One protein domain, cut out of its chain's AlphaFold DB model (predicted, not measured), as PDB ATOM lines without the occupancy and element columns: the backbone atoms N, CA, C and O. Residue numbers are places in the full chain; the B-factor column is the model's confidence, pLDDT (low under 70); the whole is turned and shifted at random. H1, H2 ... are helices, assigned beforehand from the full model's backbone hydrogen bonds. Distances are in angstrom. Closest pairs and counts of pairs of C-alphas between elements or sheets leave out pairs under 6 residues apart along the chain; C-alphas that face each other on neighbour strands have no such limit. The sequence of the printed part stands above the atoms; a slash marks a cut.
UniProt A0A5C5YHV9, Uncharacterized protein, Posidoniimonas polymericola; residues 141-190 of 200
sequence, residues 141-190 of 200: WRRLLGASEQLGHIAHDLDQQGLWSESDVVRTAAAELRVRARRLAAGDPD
ATOM      1  N   TRP A 141     -26.530 -27.564  42.653       84.75
ATOM      2  CA  TRP A 141     -25.426 -27.192  41.765       84.75
ATOM      3  C   TRP A 141     -25.009 -28.300  40.777       84.75
ATOM      4  O   TRP A 141     -24.707 -27.999  39.623       84.75
ATOM      5  N   ARG A 142     -25.034 -29.583  41.169       89.12
ATOM      6  CA  ARG A 142     -24.731 -30.721  40.276       89.12
ATOM      7  C   ARG A 142     -25.767 -30.855  39.170       89.12
ATOM      8  O   ARG A 142     -25.402 -31.151  38.037       89.12
ATOM      9  N   ARG A 143     -27.046 -30.609  39.476       89.81
ATOM     10  CA  ARG A 143     -28.118 -30.635  38.466       89.81
ATOM     11  C   ARG A 143     -27.907 -29.553  37.412       89.81
ATOM     12  O   ARG A 143     -28.027 -29.836  36.224       89.81
ATOM     13  N   LEU A 144     -27.541 -28.343  37.840       89.38
ATOM     14  CA  LEU A 144     -27.241 -27.242  36.922       89.38
ATOM     15  C   LEU A 144     -26.000 -27.522  36.064       89.38
ATOM     16  O   LEU A 144     -26.005 -27.203  34.876       89.38
ATOM     17  N   LEU A 145     -24.963 -28.159  36.625       91.69
ATOM     18  CA  LEU A 145     -23.806 -28.599  35.838       91.69
ATOM     19  C   LEU A 145     -24.205 -29.622  34.772       91.69
ATOM     20  O   LEU A 145     -23.884 -29.409  33.604       91.69
ATOM     21  N   GLY A 146     -24.965 -30.657  35.140       91.56
ATOM     22  CA  GLY A 146     -25.442 -31.660  34.184       91.56
ATOM     23  C   GLY A 146     -26.294 -31.052  33.064       91.56
ATOM     24  O   GLY A 146     -26.083 -31.347  31.891       91.56
ATOM     25  N   ALA A 147     -27.197 -30.125  33.398       92.75
ATOM     26  CA  ALA A 147     -27.976 -29.392  32.399       92.75
ATOM     27  C   ALA A 147     -27.083 -28.546  31.467       92.75
ATOM     28  O   ALA A 147     -27.310 -28.505  30.260       92.75
ATOM     29  N   SER A 148     -26.028 -27.913  31.996       94.75
ATOM     30  CA  SER A 148     -25.087 -27.134  31.180       94.75
ATOM     31  C   SER A 148     -24.283 -27.985  30.191       94.75
ATOM     32  O   SER A 148     -23.932 -27.510  29.111       94.75
ATOM     33  N   GLU A 149     -23.977 -29.236  30.542       93.62
ATOM     34  CA  GLU A 149     -23.297 -30.182  29.653       93.62
ATOM     35  C   GLU A 149     -24.222 -30.628  28.522       93.62
ATOM     36  O   GLU A 149     -23.827 -30.589  27.358       93.62
ATOM     37  N   GLN A 150     -25.482 -30.938  28.838       95.56
ATOM     38  CA  GLN A 150     -26.501 -31.267  27.837       95.56
ATOM     39  C   GLN A 150     -26.719 -30.124  26.839       95.56
ATOM     40  O   GLN A 150     -26.739 -30.360  25.634       95.56
ATOM     41  N   LEU A 151     -26.805 -28.877  27.315       93.62
ATOM     42  CA  LEU A 151     -26.865 -27.709  26.431       93.62
ATOM     43  C   LEU A 151     -25.597 -27.569  25.579       93.62
ATOM     44  O   LEU A 151     -25.683 -27.190  24.417       93.62
ATOM     45  N   GLY A 152     -24.426 -27.921  26.117       93.06
ATOM     46  CA  GLY A 152     -23.183 -27.966  25.346       93.06
ATOM     47  C   GLY A 152     -23.252 -28.934  24.160       93.06
ATOM     48  O   GLY A 152     -22.822 -28.581  23.065       93.06
ATOM     49  N   HIS A 153     -23.837 -30.118  24.353       96.38
ATOM     50  CA  HIS A 153     -24.065 -31.075  23.266       96.38
ATOM     51  C   HIS A 153     -25.063 -30.546  22.233       96.38
ATOM     52  O   HIS A 153     -24.795 -30.624  21.040       96.38
ATOM     53  N   ILE A 154     -26.159 -29.928  22.679       96.25
ATOM     54  CA  ILE A 154     -27.151 -29.328  21.776       96.25
ATOM     55  C   ILE A 154     -26.522 -28.210  20.936       96.25
ATOM     56  O   ILE A 154     -26.729 -28.167  19.729       96.25
ATOM     57  N   ALA A 155     -25.718 -27.331  21.542       94.06
ATOM     58  CA  ALA A 155     -24.992 -26.298  20.804       94.06
ATOM     59  C   ALA A 155     -24.057 -26.908  19.749       94.06
ATOM     60  O   ALA A 155     -24.022 -26.445  18.612       94.06
ATOM     61  N   HIS A 156     -23.351 -27.987  20.098       93.69
ATOM     62  CA  HIS A 156     -22.502 -28.695  19.146       93.69
ATOM     63  C   HIS A 156     -23.302 -29.272  17.970       93.69
ATOM     64  O   HIS A 156     -22.911 -29.098  16.819       93.69
ATOM     65  N   ASP A 157     -24.442 -29.909  18.234       97.81
ATOM     66  CA  ASP A 157     -25.301 -30.459  17.182       97.81
ATOM     67  C   ASP A 157     -25.869 -29.359  16.271       97.81
ATOM     68  O   ASP A 157     -26.010 -29.570  15.064       97.81
ATOM     69  N   LEU A 158     -26.167 -28.177  16.825       94.00
ATOM     70  CA  LEU A 158     -26.592 -26.999  16.064       94.00
ATOM     71  C   LEU A 158     -25.462 -26.451  15.180       94.00
ATOM     72  O   LEU A 158     -25.711 -26.101  14.025       94.00
ATOM     73  N   ASP A 159     -24.218 -26.449  15.664       95.88
ATOM     74  CA  ASP A 159     -23.056 -26.045  14.861       95.88
ATOM     75  C   ASP A 159     -22.864 -26.934  13.637       95.88
ATOM     76  O   ASP A 159     -22.640 -26.430  12.534       95.88
ATOM     77  N   GLN A 160     -22.985 -28.253  13.821       96.94
ATOM     78  CA  GLN A 160     -22.862 -29.228  12.734       96.94
ATOM     79  C   GLN A 160     -23.965 -29.065  11.681       96.94
ATOM     80  O   GLN A 160     -23.769 -29.403  10.515       96.94
ATOM     81  N   GLN A 161     -25.117 -28.516  12.075       97.12
ATOM     82  CA  GLN A 161     -26.233 -28.200  11.181       97.12
ATOM     83  C   GLN A 161     -26.111 -26.814  10.523       97.12
ATOM     84  O   GLN A 161     -26.948 -26.461   9.697       97.12
ATOM     85  N   GLY A 162     -25.084 -26.028  10.865       94.06
ATOM     86  CA  GLY A 162     -24.908 -24.660  10.367       94.06
ATOM     87  C   GLY A 162     -25.808 -23.619  11.046       94.06
ATOM     88  O   GLY A 162     -25.887 -22.487  10.574       94.06
ATOM     89  N   LEU A 163     -26.478 -23.979  12.147       95.31
ATOM     90  CA  LEU A 163     -27.367 -23.111  12.928       95.31
ATOM     91  C   LEU A 163     -26.568 -22.343  13.992       95.31
ATOM     92  O   LEU A 163     -26.732 -22.534  15.200       95.31
ATOM     93  N   TRP A 164     -25.628 -21.512  13.537       94.38
ATOM     94  CA  TRP A 164     -24.646 -20.865  14.416       94.38
ATOM     95  C   TRP A 164     -25.267 -19.836  15.369       94.38
ATOM     96  O   TRP A 164     -24.848 -19.748  16.520       94.38
ATOM     97  N   SER A 165     -26.296 -19.103  14.931       94.25
ATOM     98  CA  SER A 165     -27.009 -18.138  15.780       94.25
ATOM     99  C   SER A 165     -27.690 -18.804  16.974       94.25
ATOM    100  O   SER A 165     -27.614 -18.317  18.098       94.25
ATOM    101  N   GLU A 166     -28.341 -19.936  16.739       93.75
ATOM    102  CA  GLU A 166     -29.038 -20.723  17.747       93.75
ATOM    103  C   GLU A 166     -28.036 -21.405  18.678       93.75
ATOM    104  O   GLU A 166     -28.226 -21.411  19.895       93.75
ATOM    105  N   SER A 167     -26.934 -21.915  18.122       93.44
ATOM    106  CA  SER A 167     -25.821 -22.463  18.896       93.44
ATOM    107  C   SER A 167     -25.255 -21.442  19.888       93.44
ATOM    108  O   SER A 167     -25.094 -21.762  21.067       93.44
ATOM    109  N   ASP A 168     -25.041 -20.187  19.478       95.44
ATOM    110  CA  ASP A 168     -24.527 -19.131  20.364       95.44
ATOM    111  C   ASP A 168     -25.470 -18.813  21.533       95.44
ATOM    112  O   ASP A 168     -25.020 -18.648  22.676       95.44
ATOM    113  N   VAL A 169     -26.782 -18.800  21.286       96.19
ATOM    114  CA  VAL A 169     -27.790 -18.635  22.348       96.19
ATOM    115  C   VAL A 169     -27.699 -19.789  23.349       96.19
ATOM    116  O   VAL A 169     -27.652 -19.565  24.562       96.19
ATOM    117  N   VAL A 170     -27.602 -21.028  22.863       94.00
ATOM    118  CA  VAL A 170     -27.506 -22.222  23.714       94.00
ATOM    119  C   VAL A 170     -26.193 -22.248  24.508       94.00
ATOM    120  O   VAL A 170     -26.203 -22.572  25.699       94.00
ATOM    121  N   ARG A 171     -25.063 -21.849  23.909       93.31
ATOM    122  CA  ARG A 171     -23.772 -21.725  24.614       93.31
ATOM    123  C   ARG A 171     -23.832 -20.691  25.730       93.31
ATOM    124  O   ARG A 171     -23.290 -20.936  26.810       93.31
ATOM    125  N   THR A 172     -24.499 -19.564  25.486       95.88
ATOM    126  CA  THR A 172     -24.681 -18.507  26.489       95.88
ATOM    127  C   THR A 172     -25.488 -19.034  27.675       95.88
ATOM    128  O   THR A 172     -25.027 -18.950  28.814       95.88
ATOM    129  N   ALA A 173     -26.613 -19.706  27.418       93.38
ATOM    130  CA  ALA A 173     -27.417 -20.341  28.464       93.38
ATOM    131  C   ALA A 173     -26.623 -21.399  29.259       93.38
ATOM    132  O   ALA A 173     -26.682 -21.441  30.491       93.38
ATOM    133  N   ALA A 174     -25.815 -22.225  28.585       93.88
ATOM    134  CA  ALA A 174     -24.938 -23.191  29.248       93.88
ATOM    135  C   ALA A 174     -23.899 -22.509  30.159       93.88
ATOM    136  O   ALA A 174     -23.620 -22.997  31.258       93.88
ATOM    137  N   ALA A 175     -23.324 -21.383  29.730       92.88
ATOM    138  CA  ALA A 175     -22.376 -20.615  30.534       92.88
ATOM    139  C   ALA A 175     -23.036 -20.027  31.791       92.88
ATOM    140  O   ALA A 175     -22.479 -20.155  32.885       92.88
ATOM    141  N   GLU A 176     -24.239 -19.465  31.670       93.75
ATOM    142  CA  GLU A 176     -25.002 -18.940  32.808       93.75
ATOM    143  C   GLU A 176     -25.312 -20.021  33.848       93.75
ATOM    144  O   GLU A 176     -25.121 -19.802  35.049       93.75
ATOM    145  N   LEU A 177     -25.716 -21.218  33.410       91.06
ATOM    146  CA  LEU A 177     -25.961 -22.342  34.316       91.06
ATOM    147  C   LEU A 177     -24.700 -22.757  35.080       91.06
ATOM    148  O   LEU A 177     -24.782 -23.034  36.276       91.06
ATOM    149  N   ARG A 178     -23.522 -22.742  34.443       91.69
ATOM    150  CA  ARG A 178     -22.246 -23.024  35.132       91.69
ATOM    151  C   ARG A 178     -21.913 -21.960  36.169       91.69
ATOM    152  O   ARG A 178     -21.399 -22.298  37.233       91.69
ATOM    153  N   VAL A 179     -22.204 -20.691  35.887       90.69
ATOM    154  CA  VAL A 179     -22.018 -19.602  36.856       90.69
ATOM    155  C   VAL A 179     -22.942 -19.795  38.058       90.69
ATOM    156  O   VAL A 179     -22.467 -19.763  39.192       90.69
ATOM    157  N   ARG A 180     -24.231 -20.075  37.831       87.06
ATOM    158  CA  ARG A 180     -25.195 -20.350  38.912       87.06
ATOM    159  C   ARG A 180     -24.806 -21.581  39.725       87.06
ATOM    160  O   ARG A 180     -24.830 -21.530  40.948       87.06
ATOM    161  N   ALA A 181     -24.360 -22.651  39.067       87.44
ATOM    162  CA  ALA A 181     -23.869 -23.845  39.746       87.44
ATOM    163  C   ALA A 181     -22.681 -23.542  40.669       87.44
ATOM    164  O   ALA A 181     -22.646 -24.024  41.795       87.44
ATOM    165  N   ARG A 182     -21.725 -22.714  40.227       85.81
ATOM    166  CA  ARG A 182     -20.581 -22.304  41.057       85.81
ATOM    167  C   ARG A 182     -21.006 -21.477  42.267       85.81
ATOM    168  O   ARG A 182     -20.470 -21.707  43.341       85.81
ATOM    169  N   ARG A 183     -21.968 -20.560  42.107       86.12
ATOM    170  CA  ARG A 183     -22.516 -19.768  43.225       86.12
ATOM    171  C   ARG A 183     -23.191 -20.661  44.265       86.12
ATOM    172  O   ARG A 183     -22.859 -20.584  45.440       86.12
ATOM    173  N   LEU A 184     -24.031 -21.591  43.813       83.94
ATOM    174  CA  LEU A 184     -24.666 -22.572  44.695       83.94
ATOM    175  C   LEU A 184     -23.644 -23.494  45.378       83.94
ATOM    176  O   LEU A 184     -23.789 -23.806  46.554       83.94
ATOM    177  N   ALA A 185     -22.592 -23.915  44.670       83.19
ATOM    178  CA  ALA A 185     -21.524 -24.732  45.248       83.19
ATOM    179  C   ALA A 185     -20.662 -23.963  46.267       83.19
ATOM    180  O   ALA A 185     -20.115 -24.576  47.180       83.19
ATOM    181  N   ALA A 186     -20.547 -22.638  46.126       82.19
ATOM    182  CA  ALA A 186     -19.858 -21.767  47.077       82.19
ATOM    183  C   ALA A 186     -20.673 -21.506  48.358       82.19
ATOM    184  O   ALA A 186     -20.153 -20.891  49.285       82.19
ATOM    185  N   GLY A 187     -21.919 -21.993  48.428       71.31
ATOM    186  CA  GLY A 187     -22.792 -21.799  49.582       71.31
ATOM    187  C   GLY A 187     -23.326 -20.375  49.709       71.31
ATOM    188  O   GLY A 187     -23.698 -19.996  50.811       71.31
ATOM    189  N   ASP A 188     -23.349 -19.607  48.613       54.91
ATOM    190  CA  ASP A 188     -23.916 -18.257  48.568       54.91
ATOM    191  C   ASP A 188     -25.455 -18.374  48.557       54.91
ATOM    192  O   ASP A 188     -26.021 -18.757  47.523       54.91
ATOM    193  N   PRO A 189     -26.161 -18.131  49.682       51.47
ATOM    194  CA  PRO A 189     -27.604 -18.354  49.774       51.47
ATOM    195  C   PRO A 189     -28.408 -17.198  49.167       51.47
ATOM    196  O   PRO A 189     -29.609 -17.330  48.968       51.47
ATOM    197  N   ASP A 190     -27.760 -16.080  48.840       47.88
ATOM    198  CA  ASP A 190     -28.411 -14.809  48.503       47.88
ATOM    199  C   ASP A 190     -28.812 -14.695  47.020       47.88
ATOM    200  O   ASP A 190     -28.862 -13.626  46.418       47.88
TER     201      ASP A 190
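What this domain is: This is residues 141 to 190 of the 200 residues of an uncharacterized protein of Posidoniimonas polymericola (UniProt A0A5C5YHV9). The domain is a long helical hairpin: two straight helices of nearly equal length, H1 and H2, lie side by side and run opposite ways, joined by a tight turn at one end of a slim rod. At the other end a short tail, residues 186 to 190, runs on past H2. The printed part has 50 residues, with two named helices, H1 then H2, and no named strand; its class is all helix. It is loose, with a radius of gyration of the C-alphas of 12.3 A, and the C-alphas span 40 by 15 by 8 A.

Where its parts are: H1 holds residues 141 to 160 and is 29.2 A long from first to last C-alpha. It begins at C-alpha 141, (-25.426, -27.192, 41.765), and ends at C-alpha 160, (-22.862, -29.228, 12.734), with z falling along it. Residues 161 to 163 follow. H2 holds residues 164 to 185, is the longest helix with 22 residues, and measures 31.2 A. Its last C-alpha, 185, is at (-21.524, -24.732, 45.248).

How they stand to each other: H1 and H2 form a helical hairpin and touch, with 40 pairs of C-alphas within 8 A. Their closest C-alphas are those of Trp 141 and Ala 181, 4.2 A apart. Their centres are 8.3 A apart. They run opposite ways at a shallow tilt of 13 degrees. In H1 and H2 every O i to N i+4 pair is within hydrogen-bond range.

The domain as a whole: The outline is a rod. The two C-alphas farthest apart are those of Gly 162 and Pro 189, at 40.0 A. The C-alphas of Trp 141 and Asp 190, the first and last printed, are 14.4 A apart. The link from H1 to H2 is tight, and the printed part has no cut. The mean pLDDT of the printed part is 89.4; residues 188 to 190 are under 70.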